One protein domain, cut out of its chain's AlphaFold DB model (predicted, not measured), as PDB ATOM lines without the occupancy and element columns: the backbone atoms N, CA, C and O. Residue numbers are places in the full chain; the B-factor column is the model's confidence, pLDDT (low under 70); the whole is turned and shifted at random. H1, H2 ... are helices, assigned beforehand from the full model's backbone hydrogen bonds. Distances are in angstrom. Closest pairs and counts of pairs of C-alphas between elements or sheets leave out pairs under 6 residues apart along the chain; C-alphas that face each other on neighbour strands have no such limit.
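This is residues 36 to 54 and 70 to 196 of the 196 residues of the protein "Probable membrane transporter protein" of Amaricoccus sp. HAR-UPW-R2A-40 (UniProt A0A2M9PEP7). Two long helices, H4 and H5, run opposite ways beside each other with a gap between them, like the sides of a long open frame; the loop of residues 130 to 145 joins them at one end, and the other four helices gather toward the other end. There H3 folds back along the first part of H4, H1 and H6 pack on each other with H1 also on H3, and H2 lies near H1 and H3 without clear contact; residues 150 to 163 of H5 stick out free. The printed part has 146 residues with six named helices, in the order H1 to H6, and no named strand; the class is all helix, with 118 residues in the named helices. It is only just loose, close to compact, with a radius of gyration of the C-alphas of 17.9 A and spans of 55 by 37 by 37 A.

Start at H4, residues 104 to 129, the longest helix. H3, residues 90 to 99, touches residues 104 to 115 of H4 alone; look at the C-alphas of Gly 90 and Ser 111, the closest, 4.5 A apart. H3 and H4 form a helical hairpin, two helices that touch and run opposite ways, here at a shallow tilt of 25 degrees. H5, residues 146 to 169, runs the opposite way to H4 at a shallow tilt of 7 degrees. H4 and H5 are close but not clearly touching: their closest C-alphas, those of His 105 and Ala 167, are 7.8 A apart, and their centres 15.2 A. H6, residues 172 to 195, touches H4 through residues 172 to 176 of H6 and 104 to 105 of H4 alone, at a steep tilt of 49 degrees; the closest C-alphas are those of Ile 104 and Glu 176, 6.9 A apart. H6 is close to H5 but not clearly touching, with the closest C-alphas, Ala 167 and Leu 175, 7.0 A apart. H1, residues 36 to 53, touches H6; find their closest C-alphas at Ala 49 and Gly 180, 4.1 A apart. They run opposite ways at a shallow tilt of 32 degrees, only just short of steep. H1 touches H3 with residues 44 to 48 of H1 alone, the closest C-alphas being those of Asn 48 and Leu 99, 6.1 A apart. H2, residues 70 to 85, is close to H1 but not clearly touching, with the closest C-alphas, Phe 37 and Leu 81, 7.0 A apart. Among the pairs that are apart are H1 and H5, and H2 and H6. Every O i to N i+4 pair is within hydrogen-bond range in H1, H2, H3 and H6; the count is 21 of 22 in H4 and 18 of 20 in H5.

Find C-alpha 104 at (42.133, -23.774, 35.938); from there H4 runs 36.5 A to C-alpha 129 at (21.528, -1.135, 55.859). H5 covers 34.8 A from residue 146 to 169, with a kink of 25 degrees near residue 154. H6 covers 34.5 A from residue 172 to C-alpha 195 at (43.563, -28.337, 67.036). H1, residues 36 to 53, measures 25.0 A; H2, residues 70 to 85, 22.4 A; and H3, residues 90 to 99, 14.2 A.

The two C-alphas farthest apart, those of Leu 54 and Ala 134, are 56.0 A apart. Residues 55 to 69 are not printed, and C-alphas 54 and 70 stand 28.3 A apart across the cut. The link from H4 to H5 is long; in it, residues 140 to 141 pair antiparallel with 144 to 145. The mean pLDDT of the printed part is 76.8; look for values under 70 in residues 97 to 102 and 130 to 144, among others.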
ATOM      1  N   VAL A  36      31.415 -29.140  60.828       70.81
ATOM      2  CA  VAL A  36      30.886 -29.908  59.690       70.81
ATOM      3  C   VAL A  36      31.172 -29.171  58.381       70.81
ATOM      4  O   VAL A  36      31.655 -29.771  57.426       70.81
ATOM      5  N   PHE A  37      30.964 -27.855  58.346       70.88
ATOM      6  CA  PHE A  37      31.209 -27.040  57.155       70.88
ATOM      7  C   PHE A  37      32.697 -26.909  56.824       70.88
ATOM      8  O   PHE A  37      33.083 -27.037  55.663       70.88
ATOM      9  N   GLN A  38      33.540 -26.723  57.842       72.25
ATOM     10  CA  GLN A  38      34.992 -26.722  57.696       72.25
ATOM     11  C   GLN A  38      35.494 -28.096  57.250       72.25
ATOM     12  O   GLN A  38      36.308 -28.154  56.342       72.25
ATOM     13  N   ALA A  39      34.982 -29.197  57.807       75.12
ATOM     14  CA  ALA A  39      35.365 -30.552  57.414       75.12
ATOM     15  C   ALA A  39      34.957 -30.874  55.971       75.12
ATOM     16  O   ALA A  39      35.763 -31.424  55.224       75.12
ATOM     17  N   VAL A  40      33.753 -30.478  55.541       75.31
ATOM     18  CA  VAL A  40      33.320 -30.612  54.139       75.31
ATOM     19  C   VAL A  40      34.221 -29.784  53.223       75.31
ATOM     20  O   VAL A  40      34.679 -30.287  52.198       75.31
ATOM     21  N   PHE A  41      34.531 -28.541  53.603       76.56
ATOM     22  CA  PHE A  41      35.438 -27.689  52.839       76.56
ATOM     23  C   PHE A  41      36.843 -28.293  52.747       76.56
ATOM     24  O   PHE A  41      37.374 -28.398  51.648       76.56
ATOM     25  N   ILE A  42      37.419 -28.744  53.865       78.94
ATOM     26  CA  ILE A  42      38.732 -29.403  53.927       78.94
ATOM     27  C   ILE A  42      38.725 -30.688  53.096       78.94
ATOM     28  O   ILE A  42      39.689 -30.948  52.386       78.94
ATOM     29  N   GLY A  43      37.645 -31.470  53.128       78.81
ATOM     30  CA  GLY A  43      37.498 -32.670  52.307       78.81
ATOM     31  C   GLY A  43      37.514 -32.341  50.815       78.81
ATOM     32  O   GLY A  43      38.349 -32.854  50.074       78.81
ATOM     33  N   VAL A  44      36.646 -31.431  50.363       73.25
ATOM     34  CA  VAL A  44      36.552 -31.048  48.943       73.25
ATOM     35  C   VAL A  44      37.824 -30.338  48.463       73.25
ATOM     36  O   VAL A  44      38.340 -30.650  47.387       73.25
ATOM     37  N   ALA A  45      38.354 -29.396  49.245       76.56
ATOM     38  CA  ALA A  45      39.581 -28.670  48.935       76.56
ATOM     39  C   ALA A  45      40.808 -29.587  48.975       76.56
ATOM     40  O   ALA A  45      41.643 -29.515  48.079       76.56
ATOM     41  N   GLY A  46      40.890 -30.485  49.958       78.44
ATOM     42  CA  GLY A  46      41.961 -31.465  50.111       78.44
ATOM     43  C   GLY A  46      41.986 -32.485  48.978       78.44
ATOM     44  O   GLY A  46      43.053 -32.750  48.432       78.44
ATOM     45  N   ILE A  47      40.823 -32.984  48.543       74.88
ATOM     46  CA  ILE A  47      40.716 -33.865  47.367       74.88
ATOM     47  C   ILE A  47      41.198 -33.138  46.101       74.88
ATOM     48  O   ILE A  47      41.975 -33.701  45.325       74.88
ATOM     49  N   ASN A  48      40.797 -31.877  45.898       73.25
ATOM     50  CA  ASN A  48      41.275 -31.065  44.772       73.25
ATOM     51  C   ASN A  48      42.790 -30.807  44.844       73.25
ATOM     52  O   ASN A  48      43.492 -31.002  43.852       73.25
ATOM     53  N   ALA A  49      43.305 -30.427  46.015       76.62
ATOM     54  CA  ALA A  49      44.722 -30.165  46.244       76.62
ATOM     55  C   ALA A  49      45.577 -31.415  46.007       76.62
ATOM     56  O   ALA A  49      46.562 -31.357  45.270       76.62
ATOM     57  N   ALA A  50      45.166 -32.558  46.563       76.44
ATOM     58  CA  ALA A  50      45.829 -33.840  46.361       76.44
ATOM     59  C   ALA A  50      45.854 -34.216  44.875       76.44
ATOM     60  O   ALA A  50      46.914 -34.552  44.350       76.44
ATOM     61  N   LYS A  51      44.728 -34.074  44.159       70.25
ATOM     62  CA  LYS A  51      44.645 -34.322  42.710       70.25
ATOM     63  C   LYS A  51      45.614 -33.443  41.907       70.25
ATOM     64  O   LYS A  51      46.231 -33.926  40.959       70.25
ATOM     65  N   MET A  52      45.773 -32.174  42.281       70.69
ATOM     66  CA  MET A  52      46.682 -31.238  41.606       70.69
ATOM     67  C   MET A  52      48.160 -31.535  41.895       70.69
ATOM     68  O   MET A  52      48.977 -31.521  40.964       70.69
ATOM     69  N   LEU A  53      48.495 -31.869  43.151       70.19
ATOM     70  CA  LEU A  53      49.849 -32.238  43.584       70.19
ATOM     71  C   LEU A  53      50.307 -33.581  42.999       70.19
ATOM     72  O   LEU A  53      51.417 -33.673  42.483       70.19
ATOM     73  N   LEU A  54      49.443 -34.602  43.013       68.44
ATOM     74  CA  LEU A  54      49.769 -35.967  42.572       68.44
ATOM     75  C   LEU A  54      50.021 -36.085  41.065       68.44
ATOM     76  O   LEU A  54      50.468 -37.130  40.601       68.44
ATOM     77  N   GLY A  70      20.675 -32.529  38.864       66.31
ATOM     78  CA  GLY A  70      21.775 -32.837  39.783       66.31
ATOM     79  C   GLY A  70      22.729 -31.659  39.989       66.31
ATOM     80  O   GLY A  70      23.034 -31.308  41.127       66.31
ATOM     81  N   LEU A  71      23.121 -30.967  38.915       66.00
ATOM     82  CA  LEU A  71      23.971 -29.778  39.009       66.00
ATOM     83  C   LEU A  71      23.293 -28.631  39.777       66.00
ATOM     84  O   LEU A  71      23.966 -27.875  40.475       66.00
ATOM     85  N   ARG A  72      21.961 -28.530  39.691       66.38
ATOM     86  CA  ARG A  72      21.163 -27.544  40.434       66.38
ATOM     87  C   ARG A  72      21.185 -27.811  41.935       66.38
ATOM     88  O   ARG A  72      21.403 -26.875  42.696       66.38
ATOM     89  N   ILE A  73      21.023 -29.066  42.358       73.00
ATOM     90  CA  ILE A  73      21.106 -29.450  43.776       73.00
ATOM     91  C   ILE A  73      22.525 -29.230  44.301       73.00
ATOM     92  O   ILE A  73      22.699 -28.604  45.344       73.00
ATOM     93  N   TYR A  74      23.544 -29.678  43.563       66.06
ATOM     94  CA  TYR A  74      24.937 -29.450  43.947       66.06
ATOM     95  C   TYR A  74      25.247 -27.955  44.064       66.06
ATOM     96  O   TYR A  74      25.756 -27.520  45.093       66.06
ATOM     97  N   GLY A  75      24.885 -27.153  43.060       68.00
ATOM     98  CA  GLY A  75      25.061 -25.701  43.081       68.00
ATOM     99  C   GLY A  75      24.304 -25.022  44.224       68.00
ATOM    100  O   GLY A  75      24.846 -24.114  44.849       68.00
ATOM    101  N   PHE A  76      23.099 -25.495  44.554       74.38
ATOM    102  CA  PHE A  76      22.314 -24.995  45.681       74.38
ATOM    103  C   PHE A  76      22.980 -25.303  47.027       74.38
ATOM    104  O   PHE A  76      23.148 -24.403  47.845       74.38
ATOM    105  N   VAL A  77      23.431 -26.543  47.236       71.69
ATOM    106  CA  VAL A  77      24.150 -26.944  48.454       71.69
ATOM    107  C   VAL A  77      25.454 -26.160  48.582       71.69
ATOM    108  O   VAL A  77      25.728 -25.594  49.633       71.69
ATOM    109  N   ILE A  78      26.237 -26.047  47.509       70.00
ATOM    110  CA  ILE A  78      27.501 -25.300  47.507       70.00
ATOM    111  C   ILE A  78      27.264 -23.801  47.748       70.00
ATOM    112  O   ILE A  78      28.015 -23.177  48.496       70.00
ATOM    113  N   GLY A  79      26.215 -23.223  47.161       69.81
ATOM    114  CA  GLY A  79      25.826 -21.829  47.378       69.81
ATOM    115  C   GLY A  79      25.401 -21.563  48.823       69.81
ATOM    116  O   GLY A  79      25.876 -20.606  49.436       69.81
ATOM    117  N   LEU A  80      24.590 -22.455  49.398       74.50
ATOM    118  CA  LEU A  80      24.177 -22.396  50.800       74.50
ATOM    119  C   LEU A  80      25.391 -22.493  51.737       74.50
ATOM    120  O   LEU A  80      25.562 -21.665  52.632       74.50
ATOM    121  N   LEU A  81      26.277 -23.460  51.484       69.50
ATOM    122  CA  LEU A  81      27.532 -23.638  52.217       69.50
ATOM    123  C   LEU A  81      28.447 -22.411  52.100       69.50
ATOM    124  O   LEU A  81      29.080 -22.017  53.078       69.50
ATOM    125  N   SER A  82      28.496 -21.773  50.928       68.88
ATOM    126  CA  SER A  82      29.288 -20.564  50.708       68.88
ATOM    127  C   SER A  82      28.769 -19.367  51.491       68.88
ATOM    128  O   SER A  82      29.574 -18.602  52.022       68.88
ATOM    129  N   ALA A  83      27.450 -19.171  51.518       70.12
ATOM    130  CA  ALA A  83      26.832 -18.078  52.256       70.12
ATOM    131  C   ALA A  83      27.087 -18.238  53.762       70.12
ATOM    132  O   ALA A  83      27.409 -17.266  54.438       70.12
ATOM    133  N   LEU A  84      27.043 -19.480  54.257       70.56
ATOM    134  CA  LEU A  84      27.351 -19.824  55.647       70.56
ATOM    135  C   LEU A  84      28.833 -19.638  56.007       70.56
ATOM    136  O   LEU A  84      29.136 -19.188  57.109       70.56
ATOM    137  N   MET A  85      29.760 -19.972  55.103       69.38
ATOM    138  CA  MET A  85      31.203 -19.795  55.331       69.38
ATOM    139  C   MET A  85      31.679 -18.346  55.160       69.38
ATOM    140  O   MET A  85      32.759 -18.009  55.636       69.38
ATOM    141  N   GLY A  86      30.922 -17.491  54.467       67.00
ATOM    142  CA  GLY A  86      31.273 -16.080  54.276       67.00
ATOM    143  C   GLY A  86      32.525 -15.828  53.418       67.00
ATOM    144  O   GLY A  86      32.989 -14.697  53.350       67.00
ATOM    145  N   ILE A  87      33.072 -16.850  52.745       70.44
ATOM    146  CA  ILE A  87      34.311 -16.758  51.939       70.44
ATOM    147  C   ILE A  87      34.093 -16.000  50.609       70.44
ATOM    148  O   ILE A  87      35.050 -15.561  49.979       70.44
ATOM    149  N   GLY A  88      32.839 -15.815  50.182       64.56
ATOM    150  CA  GLY A  88      32.505 -15.355  48.832       64.56
ATOM    151  C   GLY A  88      32.638 -16.508  47.829       64.56
ATOM    152  O   GLY A  88      33.698 -17.112  47.678       64.56
ATOM    153  N   GLY A  89      31.544 -16.859  47.149       66.88
ATOM    154  CA  GLY A  89      31.383 -18.134  46.423       66.88
ATOM    155  C   GLY A  89      32.355 -18.439  45.281       66.88
ATOM    156  O   GLY A  89      32.340 -19.555  44.761       66.88
ATOM    157  N   GLY A  90      33.240 -17.508  44.916       73.88
ATOM    158  CA  GLY A  90      34.242 -17.703  43.867       73.88
ATOM    159  C   GLY A  90      35.231 -18.838  44.167       73.88
ATOM    160  O   GLY A  90      35.552 -19.624  43.275       73.88
ATOM    161  N   ALA A  91      35.661 -18.999  45.422       75.06
ATOM    162  CA  ALA A  91      36.576 -20.082  45.795       75.06
ATOM    163  C   ALA A  91      35.919 -21.460  45.613       75.06
ATOM    164  O   ALA A  91      36.498 -22.359  45.008       75.06
ATOM    165  N   LEU A  92      34.675 -21.608  46.072       75.12
ATOM    166  CA  LEU A  92      33.915 -22.852  45.957       75.12
ATOM    167  C   LEU A  92      33.558 -23.188  44.503       75.12
ATOM    168  O   LEU A  92      33.701 -24.340  44.101       75.12
ATOM    169  N   SER A  93      33.179 -22.188  43.701       77.69
ATOM    170  CA  SER A  93      32.955 -22.335  42.253       77.69
ATOM    171  C   SER A  93      34.219 -22.801  41.518       77.69
ATOM    172  O   SER A  93      34.175 -23.691  40.668       77.69
ATOM    173  N   THR A  94      35.380 -22.258  41.891       79.50
ATOM    174  CA  THR A  94      36.658 -22.663  41.291       79.50
ATOM    175  C   THR A  94      36.981 -24.116  41.628       79.50
ATOM    176  O   THR A  94      37.390 -24.881  40.753       79.50
ATOM    177  N   LEU A  95      36.779 -24.519  42.887       76.69
ATOM    178  CA  LEU A  95      37.051 -25.880  43.350       76.69
ATOM    179  C   LEU A  95      36.158 -26.908  42.673       76.69
ATOM    180  O   LEU A  95      36.627 -27.978  42.297       76.69
ATOM    181  N   THR A  96      34.887 -26.582  42.469       72.44
ATOM    182  CA  THR A  96      33.944 -27.499  41.832       72.44
ATOM    183  C   THR A  96      34.253 -27.643  40.347       72.44
ATOM    184  O   THR A  96      34.335 -28.770  39.870       72.44
ATOM    185  N   MET A  97      34.538 -26.562  39.612       69.25
ATOM    186  CA  MET A  97      34.954 -26.662  38.201       69.25
ATOM    187  C   MET A  97      36.297 -27.388  38.023       69.25
ATOM    188  O   MET A  97      36.444 -28.190  37.098       69.25
ATOM    189  N   THR A  98      37.255 -27.169  38.930       67.44
ATOM    190  CA  THR A  98      38.559 -27.861  38.915       67.44
ATOM    191  C   THR A  98      38.401 -29.363  39.193       67.44
ATOM    192  O   THR A  98      39.084 -30.196  38.579       67.44
ATOM    193  N   LEU A  99      37.436 -29.733  40.042       63.88
ATOM    194  CA  LEU A  99      37.083 -31.128  40.303       63.88
ATOM    195  C   LEU A  99      36.531 -31.813  39.039       63.88
ATOM    196  O   LEU A  99      36.900 -32.951  38.757       63.88
ATOM    197  N   HIS A 100      35.770 -31.082  38.214       63.22
ATOM    198  CA  HIS A 100      35.245 -31.539  36.916       63.22
ATOM    199  C   HIS A 100      36.269 -31.480  35.761       63.22
ATOM    200  O   HIS A 100      35.923 -31.676  34.599       63.22
ATOM    201  N   GLY A 101      37.547 -31.204  36.042       62.09
ATOM    202  CA  GLY A 101      38.623 -31.303  35.049       62.09
ATOM    203  C   GLY A 101      38.666 -30.182  34.004       62.09
ATOM    204  O   GLY A 101      39.402 -30.304  33.020       62.09
ATOM    205  N   ARG A 102      37.927 -29.083  34.209       63.81
ATOM    206  CA  ARG A 102      38.072 -27.865  33.400       63.81
ATOM    207  C   ARG A 102      39.453 -27.236  33.636       63.81
ATOM    208  O   ARG A 102      40.014 -27.376  34.725       63.81
ATOM    209  N   PRO A 103      40.039 -26.559  32.631       70.94
ATOM    210  CA  PRO A 103      41.305 -25.864  32.824       70.94
ATOM    211  C   PRO A 103      41.151 -24.796  33.917       70.94
ATOM    212  O   PRO A 103      40.141 -24.089  33.985       70.94
ATOM    213  N   ILE A 104      42.159 -24.683  34.782       73.19
ATOM    214  CA  ILE A 104      42.133 -23.774  35.938       73.19
ATOM    215  C   ILE A 104      41.944 -22.329  35.515       73.19
ATOM    216  O   ILE A 104      41.144 -21.634  36.129       73.19
ATOM    217  N   HIS A 105      42.621 -21.887  34.451       76.75
ATOM    218  CA  HIS A 105      42.474 -20.524  33.939       76.75
ATOM    219  C   HIS A 105      41.013 -20.164  33.662       76.75
ATOM    220  O   HIS A 105      40.562 -19.107  34.086       76.75
ATOM    221  N   GLN A 106      40.249 -21.064  33.032       79.62
ATOM    222  CA  GLN A 106      38.821 -20.835  32.786       79.62
ATOM    223  C   GLN A 106      38.015 -20.876  34.087       79.62
ATOM    224  O   GLN A 106      37.161 -20.027  34.305       79.62
ATOM    225  N   SER A 107      38.317 -21.828  34.970       80.31
ATOM    226  CA  SER A 107      37.596 -22.008  36.238       80.31
ATOM    227  C   SER A 107      37.731 -20.786  37.157       80.31
ATOM    228  O   SER A 107      36.747 -20.335  37.744       80.31
ATOM    229  N   VAL A 108      38.938 -20.220  37.247       80.44
ATOM    230  CA  VAL A 108      39.230 -19.014  38.035       80.44
ATOM    231  C   VAL A 108      38.616 -17.777  37.379       80.44
ATOM    232  O   VAL A 108      38.003 -16.970  38.075       80.44
ATOM    233  N   ALA A 109      38.704 -17.646  36.050       82.50
ATOM    234  CA  ALA A 109      38.120 -16.517  35.323       82.50
ATOM    235  C   ALA A 109      36.590 -16.457  35.468       82.50
ATOM    236  O   ALA A 109      36.039 -15.410  35.808       82.50
ATOM    237  N   THR A 110      35.893 -17.586  35.290       84.50
ATOM    238  CA  THR A 110      34.437 -17.660  35.496       84.50
ATOM    239  C   THR A 110      34.066 -17.346  36.945       84.50
ATOM    240  O   THR A 110      33.118 -16.605  37.200       84.50
ATOM    241  N   SER A 111      34.841 -17.852  37.906       83.38
ATOM    242  CA  SER A 111      34.578 -17.631  39.330       83.38
ATOM    243  C   SER A 111      34.810 -16.185  39.774       83.38
ATOM    244  O   SER A 111      34.074 -15.692  40.628       83.38
ATOM    245  N   ALA A 112      35.777 -15.482  39.176       84.69
ATOM    246  CA  ALA A 112      35.964 -14.048  39.385       84.69
ATOM    247  C   ALA A 112      34.732 -13.256  38.915       84.69
ATOM    248  O   ALA A 112      34.247 -12.393  39.645       84.69
ATOM    249  N   GLY A 113      34.161 -13.618  37.759       86.81
ATOM    250  CA  GLY A 113      32.904 -13.038  37.275       86.81
ATOM    251  C   GLY A 113      31.746 -13.245  38.257       86.81
ATOM    252  O   GLY A 113      31.066 -12.289  38.627       86.81
ATOM    253  N   VAL A 114      31.567 -14.472  38.760       84.19
ATOM    254  CA  VAL A 114      30.541 -14.790  39.772       84.19
ATOM    255  C   VAL A 114      30.753 -13.989  41.066       84.19
ATOM    256  O   VAL A 114      29.793 -13.492  41.648       84.19
ATOM    257  N   GLY A 115      32.003 -13.810  41.502       82.88
ATOM    258  CA  GLY A 115      32.341 -13.005  42.679       82.88
ATOM    259  C   GLY A 115      31.928 -11.537  42.552       82.88
ATOM    260  O   GLY A 115      31.419 -10.966  43.518       82.88
ATOM    261  N   VAL A 116      32.072 -10.945  41.362       85.88
ATOM    262  CA  VAL A 116      31.598  -9.580  41.076       85.88
ATOM    263  C   VAL A 116      30.070  -9.518  41.142       85.88
ATOM    264  O   VAL A 116      29.529  -8.657  41.836       85.88
ATOM    265  N   PHE A 117      29.372 -10.472  40.514       88.00
ATOM    266  CA  PHE A 117      27.904 -10.537  40.543       88.00
ATOM    267  C   PHE A 117      27.326 -10.680  41.956       88.00
ATOM    268  O   PHE A 117      26.263 -10.133  42.225       88.00
ATOM    269  N   ILE A 118      28.012 -11.384  42.862       83.81
ATOM    270  CA  ILE A 118      27.587 -11.533  44.265       83.81
ATOM    271  C   ILE A 118      27.947 -10.287  45.091       83.81
ATOM    272  O   ILE A 118      27.178  -9.867  45.956       83.81
ATOM    273  N   SER A 119      29.104  -9.676  44.823       85.62
ATOM    274  CA  SER A 119      29.587  -8.512  45.577       85.62
ATOM    275  C   SER A 119      28.735  -7.261  45.358       85.62
ATOM    276  O   SER A 119      28.564  -6.496  46.302       85.62
ATOM    277  N   ILE A 120      28.166  -7.056  44.163       88.38
ATOM    278  CA  ILE A 120      27.313  -5.889  43.855       88.38
ATOM    279  C   ILE A 120      26.090  -5.795  44.792       88.38
ATOM    280  O   ILE A 120      25.976  -4.799  45.507       88.38
ATOM    281  N   PRO A 121      25.185  -6.794  44.860       88.00
ATOM    282  CA  PRO A 121      24.038  -6.742  45.763       88.00
ATOM    283  C   PRO A 121      24.453  -6.782  47.237       88.00
ATOM    284  O   PRO A 121      23.787  -6.163  48.060       88.00
ATOM    285  N   GLY A 122      25.565  -7.445  47.582       84.06
ATOM    286  CA  GLY A 122      26.121  -7.405  48.937       84.06
ATOM    287  C   GLY A 122      26.527  -5.989  49.354       84.06
ATOM    288  O   GLY A 122      26.124  -5.518  50.416       84.06
ATOM    289  N   ALA A 123      27.262  -5.282  48.494       84.12
ATOM    290  CA  ALA A 123      27.657  -3.894  48.715       84.12
ATOM    291  C   ALA A 123      26.437  -2.966  48.789       84.12
ATOM    292  O   ALA A 123      26.332  -2.183  49.730       84.12
ATOM    293  N   LEU A 124      25.479  -3.105  47.865       84.81
ATOM    294  CA  LEU A 124      24.224  -2.343  47.894       84.81
ATOM    295  C   LEU A 124      23.421  -2.606  49.176       84.81
ATOM    296  O   LEU A 124      22.909  -1.666  49.779       84.81
ATOM    297  N   GLY A 125      23.364  -3.857  49.639       85.06
ATOM    298  CA  GLY A 125      22.736  -4.226  50.907       85.06
ATOM    299  C   GLY A 125      23.411  -3.566  52.111       85.06
ATOM    300  O   GLY A 125      22.723  -3.045  52.985       85.06
ATOM    301  N   TYR A 126      24.747  -3.509  52.138       78.88
ATOM    302  CA  TYR A 126      25.505  -2.806  53.182       78.88
ATOM    303  C   TYR A 126      25.322  -1.283  53.140       78.88
ATOM    304  O   TYR A 126      25.236  -0.644  54.193       78.88
ATOM    305  N   MET A 127      25.233  -0.697  51.944       78.44
ATOM    306  CA  MET A 127      24.931   0.726  51.766       78.44
ATOM    307  C   MET A 127      23.517   1.050  52.263       78.44
ATOM    308  O   MET A 127      23.345   1.991  53.036       78.44
ATOM    309  N   ALA A 128      22.523   0.230  51.900       77.06
ATOM    310  CA  ALA A 128      21.133   0.393  52.325       77.06
ATOM    311  C   ALA A 128      20.951   0.174  53.839       77.06
ATOM    312  O   ALA A 128      20.276   0.958  54.499       77.06
ATOM    313  N   ALA A 129      21.601  -0.839  54.424       75.00
ATOM    314  CA  ALA A 129      21.528  -1.135  55.859       75.00
ATOM    315  C   ALA A 129      22.191  -0.068  56.754       75.00
ATOM    316  O   ALA A 129      21.934  -0.014  57.961       75.00
ATOM    317  N   GLY A 130      23.078   0.753  56.186       66.00
ATOM    318  CA  GLY A 130      23.723   1.870  56.873       66.00
ATOM    319  C   GLY A 130      23.026   3.219  56.673       66.00
ATOM    320  O   GLY A 130      23.451   4.202  57.279       66.00
ATOM    321  N   TRP A 131      21.984   3.290  55.839       62.84
ATOM    322  CA  TRP A 131      21.298   4.538  55.511       62.84
ATOM    323  C   TRP A 131      20.488   5.046  56.717       62.84
ATOM    324  O   TRP A 131      19.577   4.369  57.186       62.84
ATOM    325  N   GLY A 132      20.830   6.229  57.241       62.16
ATOM    326  CA  GLY A 132      20.102   6.877  58.346       62.16
ATOM    327  C   GLY A 132      20.662   6.662  59.760       62.16
ATOM    328  O   GLY A 132      20.011   7.045  60.728       62.16
ATOM    329  N   ARG A 133      21.860   6.082  59.917       59.59
ATOM    330  CA  ARG A 133      22.544   6.027  61.223       59.59
ATOM    331  C   ARG A 133      23.366   7.299  61.470       59.59
ATOM    332  O   ARG A 133      24.200   7.664  60.651       59.59
ATOM    333  N   ALA A 134      23.135   7.950  62.611       55.09
ATOM    334  CA  ALA A 134      23.725   9.246  62.966       55.09
ATOM    335  C   ALA A 134      25.145   9.169  63.574       55.09
ATOM    336  O   ALA A 134      25.806  10.194  63.688       55.09
ATOM    337  N   ASP A 135      25.638   7.971  63.913       58.72
ATOM    338  CA  ASP A 135      26.946   7.750  64.566       58.72
ATOM    339  C   ASP A 135      28.090   7.406  63.589       58.72
ATOM    340  O   ASP A 135      29.067   6.754  63.971       58.72
ATOM    341  N   LEU A 136      27.975   7.760  62.303       56.31
ATOM    342  CA  LEU A 136      28.988   7.376  61.318       56.31
ATOM    343  C   LEU A 136      30.121   8.407  61.190       56.31
ATOM    344  O   LEU A 136      29.856   9.610  61.175       56.31
ATOM    345  N   PRO A 137      31.386   7.949  61.049       56.59
ATOM    346  CA  PRO A 137      32.529   8.825  60.815       56.59
ATOM    347  C   PRO A 137      32.289   9.733  59.600       56.59
ATOM    348  O   PRO A 137      31.719   9.257  58.606       56.59
ATOM    349  N   PRO A 138      32.754  10.998  59.629       52.97
ATOM    350  CA  PRO A 138      32.632  11.898  58.485       52.97
ATOM    351  C   PRO A 138      33.240  11.229  57.239       52.97
ATOM    352  O   PRO A 138      34.301  10.617  57.336       52.97
ATOM    353  N   PHE A 139      32.551  11.316  56.092       60.47
ATOM    354  CA  PHE A 139      32.851  10.624  54.816       60.47
ATOM    355  C   PHE A 139      32.419   9.140  54.677       60.47
ATOM    356  O   PHE A 139      33.042   8.384  53.927       60.47
ATOM    357  N   SER A 140      31.339   8.696  55.332       60.59
ATOM    358  CA  SER A 140      30.781   7.337  55.139       60.59
ATOM    359  C   SER A 140      29.423   7.358  54.423       60.59
ATOM    360  O   SER A 140      28.531   8.101  54.821       60.59
ATOM    361  N   ILE A 141      29.247   6.531  53.384       61.19
ATOM    362  CA  ILE A 141      27.953   6.305  52.711       61.19
ATOM    363  C   ILE A 141      27.411   4.968  53.236       61.19
ATOM    364  O   ILE A 141      27.740   3.894  52.728       61.19
ATOM    365  N   GLY A 142      26.627   5.020  54.316       65.38
ATOM    366  CA  GLY A 142      26.235   3.820  55.064       65.38
ATOM    367  C   GLY A 142      27.443   3.108  55.690       65.38
ATOM    368  O   GLY A 142      28.431   3.749  56.028       65.38
ATOM    369  N   PHE A 143      27.411   1.774  55.821       62.31
ATOM    370  CA  PHE A 143      28.537   0.996  56.379       62.31
ATOM    371  C   PHE A 143      29.812   1.012  55.513       62.31
ATOM    372  O   PHE A 143      30.843   0.480  55.926       62.31
ATOM    373  N   VAL A 144      29.758   1.604  54.319       69.50
ATOM    374  CA  VAL A 144      30.898   1.715  53.410       69.50
ATOM    375  C   VAL A 144      31.554   3.083  53.600       69.50
ATOM    376  O   VAL A 144      30.998   4.123  53.245       69.50
ATOM    377  N   SER A 145      32.764   3.090  54.161       74.62
ATOM    378  CA  SER A 145      33.565   4.311  54.258       74.62
ATOM    379  C   SER A 145      34.094   4.686  52.873       74.62
ATOM    380  O   SER A 145      34.785   3.884  52.238       74.62
ATOM    381  N   ALA A 146      33.810   5.909  52.411       74.38
ATOM    382  CA  ALA A 146      34.329   6.395  51.133       74.38
ATOM    383  C   ALA A 146      35.867   6.406  51.128       74.38
ATOM    384  O   ALA A 146      36.478   6.144  50.097       74.38
ATOM    385  N   LEU A 147      36.490   6.608  52.295       77.88
ATOM    386  CA  LEU A 147      37.940   6.519  52.471       77.88
ATOM    387  C   LEU A 147      38.458   5.090  52.263       77.88
ATOM    388  O   LEU A 147      39.435   4.889  51.547       77.88
ATOM    389  N   ALA A 148      37.789   4.087  52.843       81.62
ATOM    390  CA  ALA A 148      38.157   2.688  52.632       81.62
ATOM    391  C   ALA A 148      38.016   2.299  51.154       81.62
ATOM    392  O   ALA A 148      38.902   1.652  50.604       81.62
ATOM    393  N   PHE A 149      36.950   2.748  50.488       84.19
ATOM    394  CA  PHE A 149      36.766   2.529  49.055       84.19
ATOM    395  C   PHE A 149      37.870   3.206  48.225       84.19
ATOM    396  O   PHE A 149      38.501   2.554  47.395       84.19
ATOM    397  N   ALA A 150      38.157   4.483  48.495       85.38
ATOM    398  CA  ALA A 150      39.174   5.257  47.787       85.38
ATOM    399  C   ALA A 150      40.592   4.698  47.964       85.38
ATOM    400  O   ALA A 150      41.397   4.800  47.044       85.38
ATOM    401  N   LEU A 151      40.901   4.092  49.114       88.75
ATOM    402  CA  LEU A 151      42.196   3.456  49.348       88.75
ATOM    403  C   LEU A 151      42.264   2.051  48.743       88.75
ATOM    404  O   LEU A 151      43.219   1.759  48.031       88.75
ATOM    405  N   ILE A 152      41.261   1.199  48.986       90.75
ATOM    406  CA  ILE A 152      41.297  -0.232  48.633       90.75
ATOM    407  C   ILE A 152      41.162  -0.459  47.127       90.75
ATOM    408  O   ILE A 152      41.842  -1.331  46.588       90.75
ATOM    409  N   VAL A 153      40.296   0.288  46.434       91.50
ATOM    410  CA  VAL A 153      40.060   0.094  44.994       91.50
ATOM    411  C   VAL A 153      41.345   0.249  44.173       91.50
ATOM    412  O   VAL A 153      41.691  -0.703  43.473       91.50
ATOM    413  N   PRO A 154      42.103   1.361  44.255       93.06
ATOM    414  CA  PRO A 154      43.314   1.508  43.454       93.06
ATOM    415  C   PRO A 154      44.392   0.489  43.830       93.06
ATOM    416  O   PRO A 154      44.989  -0.098  42.928       93.06
ATOM    417  N   THR A 155      44.606   0.196  45.124       94.31
ATOM    418  CA  THR A 155      45.593  -0.832  45.509       94.31
ATOM    419  C   THR A 155      45.197  -2.201  44.966       94.31
ATOM    420  O   THR A 155      46.028  -2.894  44.385       94.31
ATOM    421  N   THR A 156      43.922  -2.574  45.083       92.88
ATOM    422  CA  THR A 156      43.420  -3.867  44.597       92.88
ATOM    423  C   THR A 156      43.535  -3.974  43.082       92.88
ATOM    424  O   THR A 156      43.965  -5.015  42.591       92.88
ATOM    425  N   LEU A 157      43.198  -2.924  42.328       94.00
ATOM    426  CA  LEU A 157      43.320  -2.924  40.867       94.00
ATOM    427  C   LEU A 157      44.781  -3.085  40.422       94.00
ATOM    428  O   LEU A 157      45.056  -3.924  39.562       94.00
ATOM    429  N   MET A 158      45.720  -2.371  41.054       94.31
ATOM    430  CA  MET A 158      47.150  -2.511  40.756       94.31
ATOM    431  C   MET A 158      47.659  -3.924  41.079       94.31
ATOM    432  O   MET A 158      48.303  -4.561  40.245       94.31
ATOM    433  N   THR A 159      47.326  -4.464  42.256       94.00
ATOM    434  CA  THR A 159      47.744  -5.819  42.654       94.00
ATOM    435  C   THR A 159      47.091  -6.908  41.796       94.00
ATOM    436  O   THR A 159      47.740  -7.896  41.448       94.00
ATOM    437  N   THR A 160      45.830  -6.726  41.396       91.06
ATOM    438  CA  THR A 160      45.094  -7.692  40.566       91.06
ATOM    439  C   THR A 160      45.704  -7.800  39.175       91.06
ATOM    440  O   THR A 160      45.857  -8.911  38.671       91.06
ATOM    441  N   GLN A 161      46.114  -6.684  38.564       89.88
ATOM    442  CA  GLN A 161      46.770  -6.714  37.254       89.88
ATOM    443  C   GLN A 161      48.085  -7.502  37.284       89.88
ATOM    444  O   GLN A 161      48.319  -8.338  36.411       89.88
ATOM    445  N   ILE A 162      48.904  -7.307  38.323       92.00
ATOM    446  CA  ILE A 162      50.146  -8.073  38.514       92.00
ATOM    447  C   ILE A 162      49.831  -9.574  38.625       92.00
ATOM    448  O   ILE A 162      50.479 -10.397  37.975       92.00
ATOM    449  N   GLY A 163      48.796  -9.935  39.390       86.44
ATOM    450  CA  GLY A 163      48.357 -11.321  39.553       86.44
ATOM    451  C   GLY A 163      47.845 -11.967  38.260       86.44
ATOM    452  O   GLY A 163      48.223 -13.097  37.948       86.44
ATOM    453  N   VAL A 164      47.022 -11.259  37.479       86.44
ATOM    454  CA  VAL A 164      46.467 -11.765  36.209       86.44
ATOM    455  C   VAL A 164      47.561 -11.954  35.160       86.44
ATOM    456  O   VAL A 164      47.558 -12.971  34.461       86.44
ATOM    457  N   ASN A 165      48.517 -11.026  35.081       88.50
ATOM    458  CA  ASN A 165      49.658 -11.136  34.172       88.50
ATOM    459  C   ASN A 165      50.536 -12.340  34.532       88.50
ATOM    460  O   ASN A 165      50.893 -13.130  33.657       88.50
ATOM    461  N   LEU A 166      50.812 -12.545  35.824       86.81
ATOM    462  CA  LEU A 166      51.562 -13.709  36.297       86.81
ATOM    463  C   LEU A 166      50.812 -15.020  36.016       86.81
ATOM    464  O   LEU A 166      51.420 -16.006  35.601       86.81
ATOM    465  N   ALA A 167      49.488 -15.031  36.189       83.25
ATOM    466  CA  ALA A 167      48.667 -16.199  35.902       83.25
ATOM    467  C   ALA A 167      48.688 -16.574  34.411       83.25
ATOM    468  O   ALA A 167      48.780 -17.760  34.098       83.25
ATOM    469  N   HIS A 168      48.646 -15.603  33.490       81.56
ATOM    470  CA  HIS A 168      48.722 -15.866  32.045       81.56
ATOM    471  C   HIS A 168      50.127 -16.267  31.579       81.56
ATOM    472  O   HIS A 168      50.248 -17.075  30.661       81.56
ATOM    473  N   ALA A 169      51.181 -15.755  32.220       86.62
ATOM    474  CA  ALA A 169      52.564 -16.105  31.893       86.62
ATOM    475  C   ALA A 169      52.964 -17.520  32.358       86.62
ATOM    476  O   ALA A 169      53.894 -18.120  31.815       86.62
ATOM    477  N   LEU A 170      52.291 -18.072  33.375       84.31
ATOM    478  CA  LEU A 170      52.617 -19.386  33.925       84.31
ATOM    479  C   LEU A 170      51.995 -20.534  33.108       84.31
ATOM    480  O   LEU A 170      50.803 -20.509  32.797       84.31
ATOM    481  N   PRO A 171      52.753 -21.617  32.837       84.06
ATOM    482  CA  PRO A 171      52.203 -22.800  32.191       84.06
ATOM    483  C   PRO A 171      51.159 -23.453  33.097       84.06
ATOM    484  O   PRO A 171      51.346 -23.529  34.316       84.06
ATOM    485  N   ARG A 172      50.099 -24.000  32.484       77.00
ATOM    486  CA  ARG A 172      48.955 -24.634  33.165       77.00
ATOM    487  C   ARG A 172      49.382 -25.456  34.380       77.00
ATOM    488  O   ARG A 172      48.902 -25.198  35.475       77.00
ATOM    489  N   ARG A 173      50.348 -26.369  34.206       79.00
ATOM    490  CA  ARG A 173      50.840 -27.284  35.249       79.00
ATOM    491  C   ARG A 173      51.372 -26.573  36.501       79.00
ATOM    492  O   ARG A 173      51.093 -27.023  37.607       79.00
ATOM    493  N   LYS A 174      52.119 -25.472  36.343       82.12
ATOM    494  CA  LYS A 174      52.651 -24.698  37.479       82.12
ATOM    495  C   LYS A 174      51.530 -23.978  38.224       82.12
ATOM    496  O   LYS A 174      51.543 -23.963  39.450       82.12
ATOM    497  N   LEU A 175      50.547 -23.445  37.497       79.44
ATOM    498  CA  LEU A 175      49.378 -22.817  38.110       79.44
ATOM    499  C   LEU A 175      48.547 -23.838  38.902       79.44
ATOM    500  O   LEU A 175      48.087 -23.525  39.998       79.44
ATOM    501  N   GLU A 176      48.418 -25.076  38.399       77.25
ATOM    502  CA  GLU A 176      47.720 -26.137  39.139       77.25
ATOM    503  C   GLU A 176      48.423 -26.481  40.454       77.25
ATOM    504  O   GLU A 176      47.769 -26.622  41.485       77.25
ATOM    505  N   LEU A 177      49.755 -26.565  40.435       81.94
ATOM    506  CA  LEU A 177      50.548 -26.831  41.634       81.94
ATOM    507  C   LEU A 177      50.470 -25.686  42.650       81.94
ATOM    508  O   LEU A 177      50.286 -25.952  43.833       81.94
ATOM    509  N   LEU A 178      50.560 -24.428  42.203       84.56
ATOM    510  CA  LEU A 178      50.419 -23.247  43.064       84.56
ATOM    511  C   LEU A 178      49.045 -23.194  43.737       84.56
ATOM    512  O   LEU A 178      48.961 -22.978  44.944       84.56
ATOM    513  N   PHE A 179      47.970 -23.437  42.981       80.38
ATOM    514  CA  PHE A 179      46.617 -23.457  43.535       80.38
ATOM    515  C   PHE A 179      46.405 -24.641  44.489       80.38
ATOM    516  O   PHE A 179      45.829 -24.472  45.562       80.38
ATOM    517  N   GLY A 180      46.929 -25.821  44.144       82.12
ATOM    518  CA  GLY A 180      46.920 -26.990  45.023       82.12
ATOM    519  C   GLY A 180      47.673 -26.746  46.333       82.12
ATOM    520  O   GLY A 180      47.164 -27.076  47.401       82.12
ATOM    521  N   LEU A 181      48.841 -26.101  46.275       86.44
ATOM    522  CA  LEU A 181      49.624 -25.738  47.457       86.44
ATOM    523  C   LEU A 181      48.907 -24.689  48.317       86.44
ATOM    524  O   LEU A 181      48.873 -24.819  49.539       86.44
ATOM    525  N   PHE A 182      48.285 -23.686  47.692       85.12
ATOM    526  CA  PHE A 182      47.458 -22.694  48.380       85.12
ATOM    527  C   PHE A 182      46.291 -23.353  49.127       85.12
ATOM    528  O   PHE A 182      46.083 -23.090  50.311       85.12
ATOM    529  N   LEU A 183      45.568 -24.265  48.473       82.50
ATOM    530  CA  LEU A 183      44.483 -25.024  49.100       82.50
ATOM    531  C   LEU A 183      44.969 -25.873  50.270       82.50
ATOM    532  O   LEU A 183      44.304 -25.929  51.302       82.50
ATOM    533  N   LEU A 184      46.130 -26.509  50.122       85.44
ATOM    534  CA  LEU A 184      46.750 -27.308  51.171       85.44
ATOM    535  C   LEU A 184      47.108 -26.426  52.379       85.44
ATOM    536  O   LEU A 184      46.770 -26.781  53.506       85.44
ATOM    537  N   ALA A 185      47.684 -25.242  52.155       88.25
ATOM    538  CA  ALA A 185      47.966 -24.271  53.212       88.25
ATOM    539  C   ALA A 185      46.688 -23.796  53.928       88.25
ATOM    540  O   ALA A 185      46.655 -23.718  55.157       88.25
ATOM    541  N   VAL A 186      45.607 -23.537  53.186       83.19
ATOM    542  CA  VAL A 186      44.301 -23.184  53.767       83.19
ATOM    543  C   VAL A 186      43.742 -24.338  54.605       83.19
ATOM    544  O   VAL A 186      43.289 -24.107  55.726       83.19
ATOM    545  N   CYS A 187      43.807 -25.577  54.105       82.38
ATOM    546  CA  CYS A 187      43.381 -26.765  54.849       82.38
ATOM    547  C   CYS A 187      44.187 -26.925  56.142       82.38
ATOM    548  O   CYS A 187      43.596 -27.092  57.205       82.38
ATOM    549  N   LEU A 188      45.515 -26.791  56.074       86.56
ATOM    550  CA  LEU A 188      46.398 -26.821  57.242       86.56
ATOM    551  C   LEU A 188      46.034 -25.741  58.262       86.56
ATOM    552  O   LEU A 188      45.951 -26.036  59.449       86.56
ATOM    553  N   ARG A 189      45.753 -24.510  57.815       84.56
ATOM    554  CA  ARG A 189      45.313 -23.417  58.693       84.56
ATOM    555  C   ARG A 189      44.018 -23.765  59.424       84.56
ATOM    556  O   ARG A 189      43.894 -23.472  60.610       84.56
ATOM    557  N   PHE A 190      43.048 -24.370  58.736       80.56
ATOM    558  CA  PHE A 190      41.802 -24.801  59.371       80.56
ATOM    559  C   PHE A 190      42.018 -25.963  60.342       80.56
ATOM    560  O   PHE A 190      41.463 -25.927  61.433       80.56
ATOM    561  N   VAL A 191      42.849 -26.951  59.995       81.31
ATOM    562  CA  VAL A 191      43.211 -28.052  60.902       81.31
ATOM    563  C   VAL A 191      43.902 -27.512  62.154       81.31
ATOM    564  O   VAL A 191      43.523 -27.881  63.261       81.31
ATOM    565  N   TYR A 192      44.849 -26.583  61.997       82.19
ATOM    566  CA  TYR A 192      45.516 -25.924  63.119       82.19
ATOM    567  C   TYR A 192      44.527 -25.145  63.991       82.19
ATOM    568  O   TYR A 192      44.556 -25.275  65.205       82.19
ATOM    569  N   ALA A 193      43.599 -24.403  63.383       75.81
ATOM    570  CA  ALA A 193      42.565 -23.670  64.112       75.81
ATOM    571  C   ALA A 193      41.542 -24.569  64.834       75.81
ATOM    572  O   ALA A 193      40.842 -24.088  65.716       75.81
ATOM    573  N   ILE A 194      41.409 -25.841  64.439       72.44
ATOM    574  CA  ILE A 194      40.574 -26.835  65.135       72.44
ATOM    575  C   ILE A 194      41.363 -27.522  66.259       72.44
ATOM    576  O   ILE A 194      40.776 -27.921  67.264       72.44
ATOM    577  N   ALA A 195      42.674 -27.695  66.073       74.44
ATOM    578  CA  ALA A 195      43.563 -28.337  67.036       74.44
ATOM    579  C   ALA A 195      44.026 -27.401  68.173       74.44
ATOM    580  O   ALA A 195      44.337 -27.904  69.253       74.44
ATOM    581  N   ALA A 196      44.085 -26.087  67.928       62.19
ATOM    582  CA  ALA A 196      44.439 -25.038  68.893       62.19
ATOM    583  C   ALA A 196      43.218 -24.529  69.679       62.19
ATOM    584  O   ALA A 196      43.362 -24.312  70.905       62.19
TER     585      ALA A 196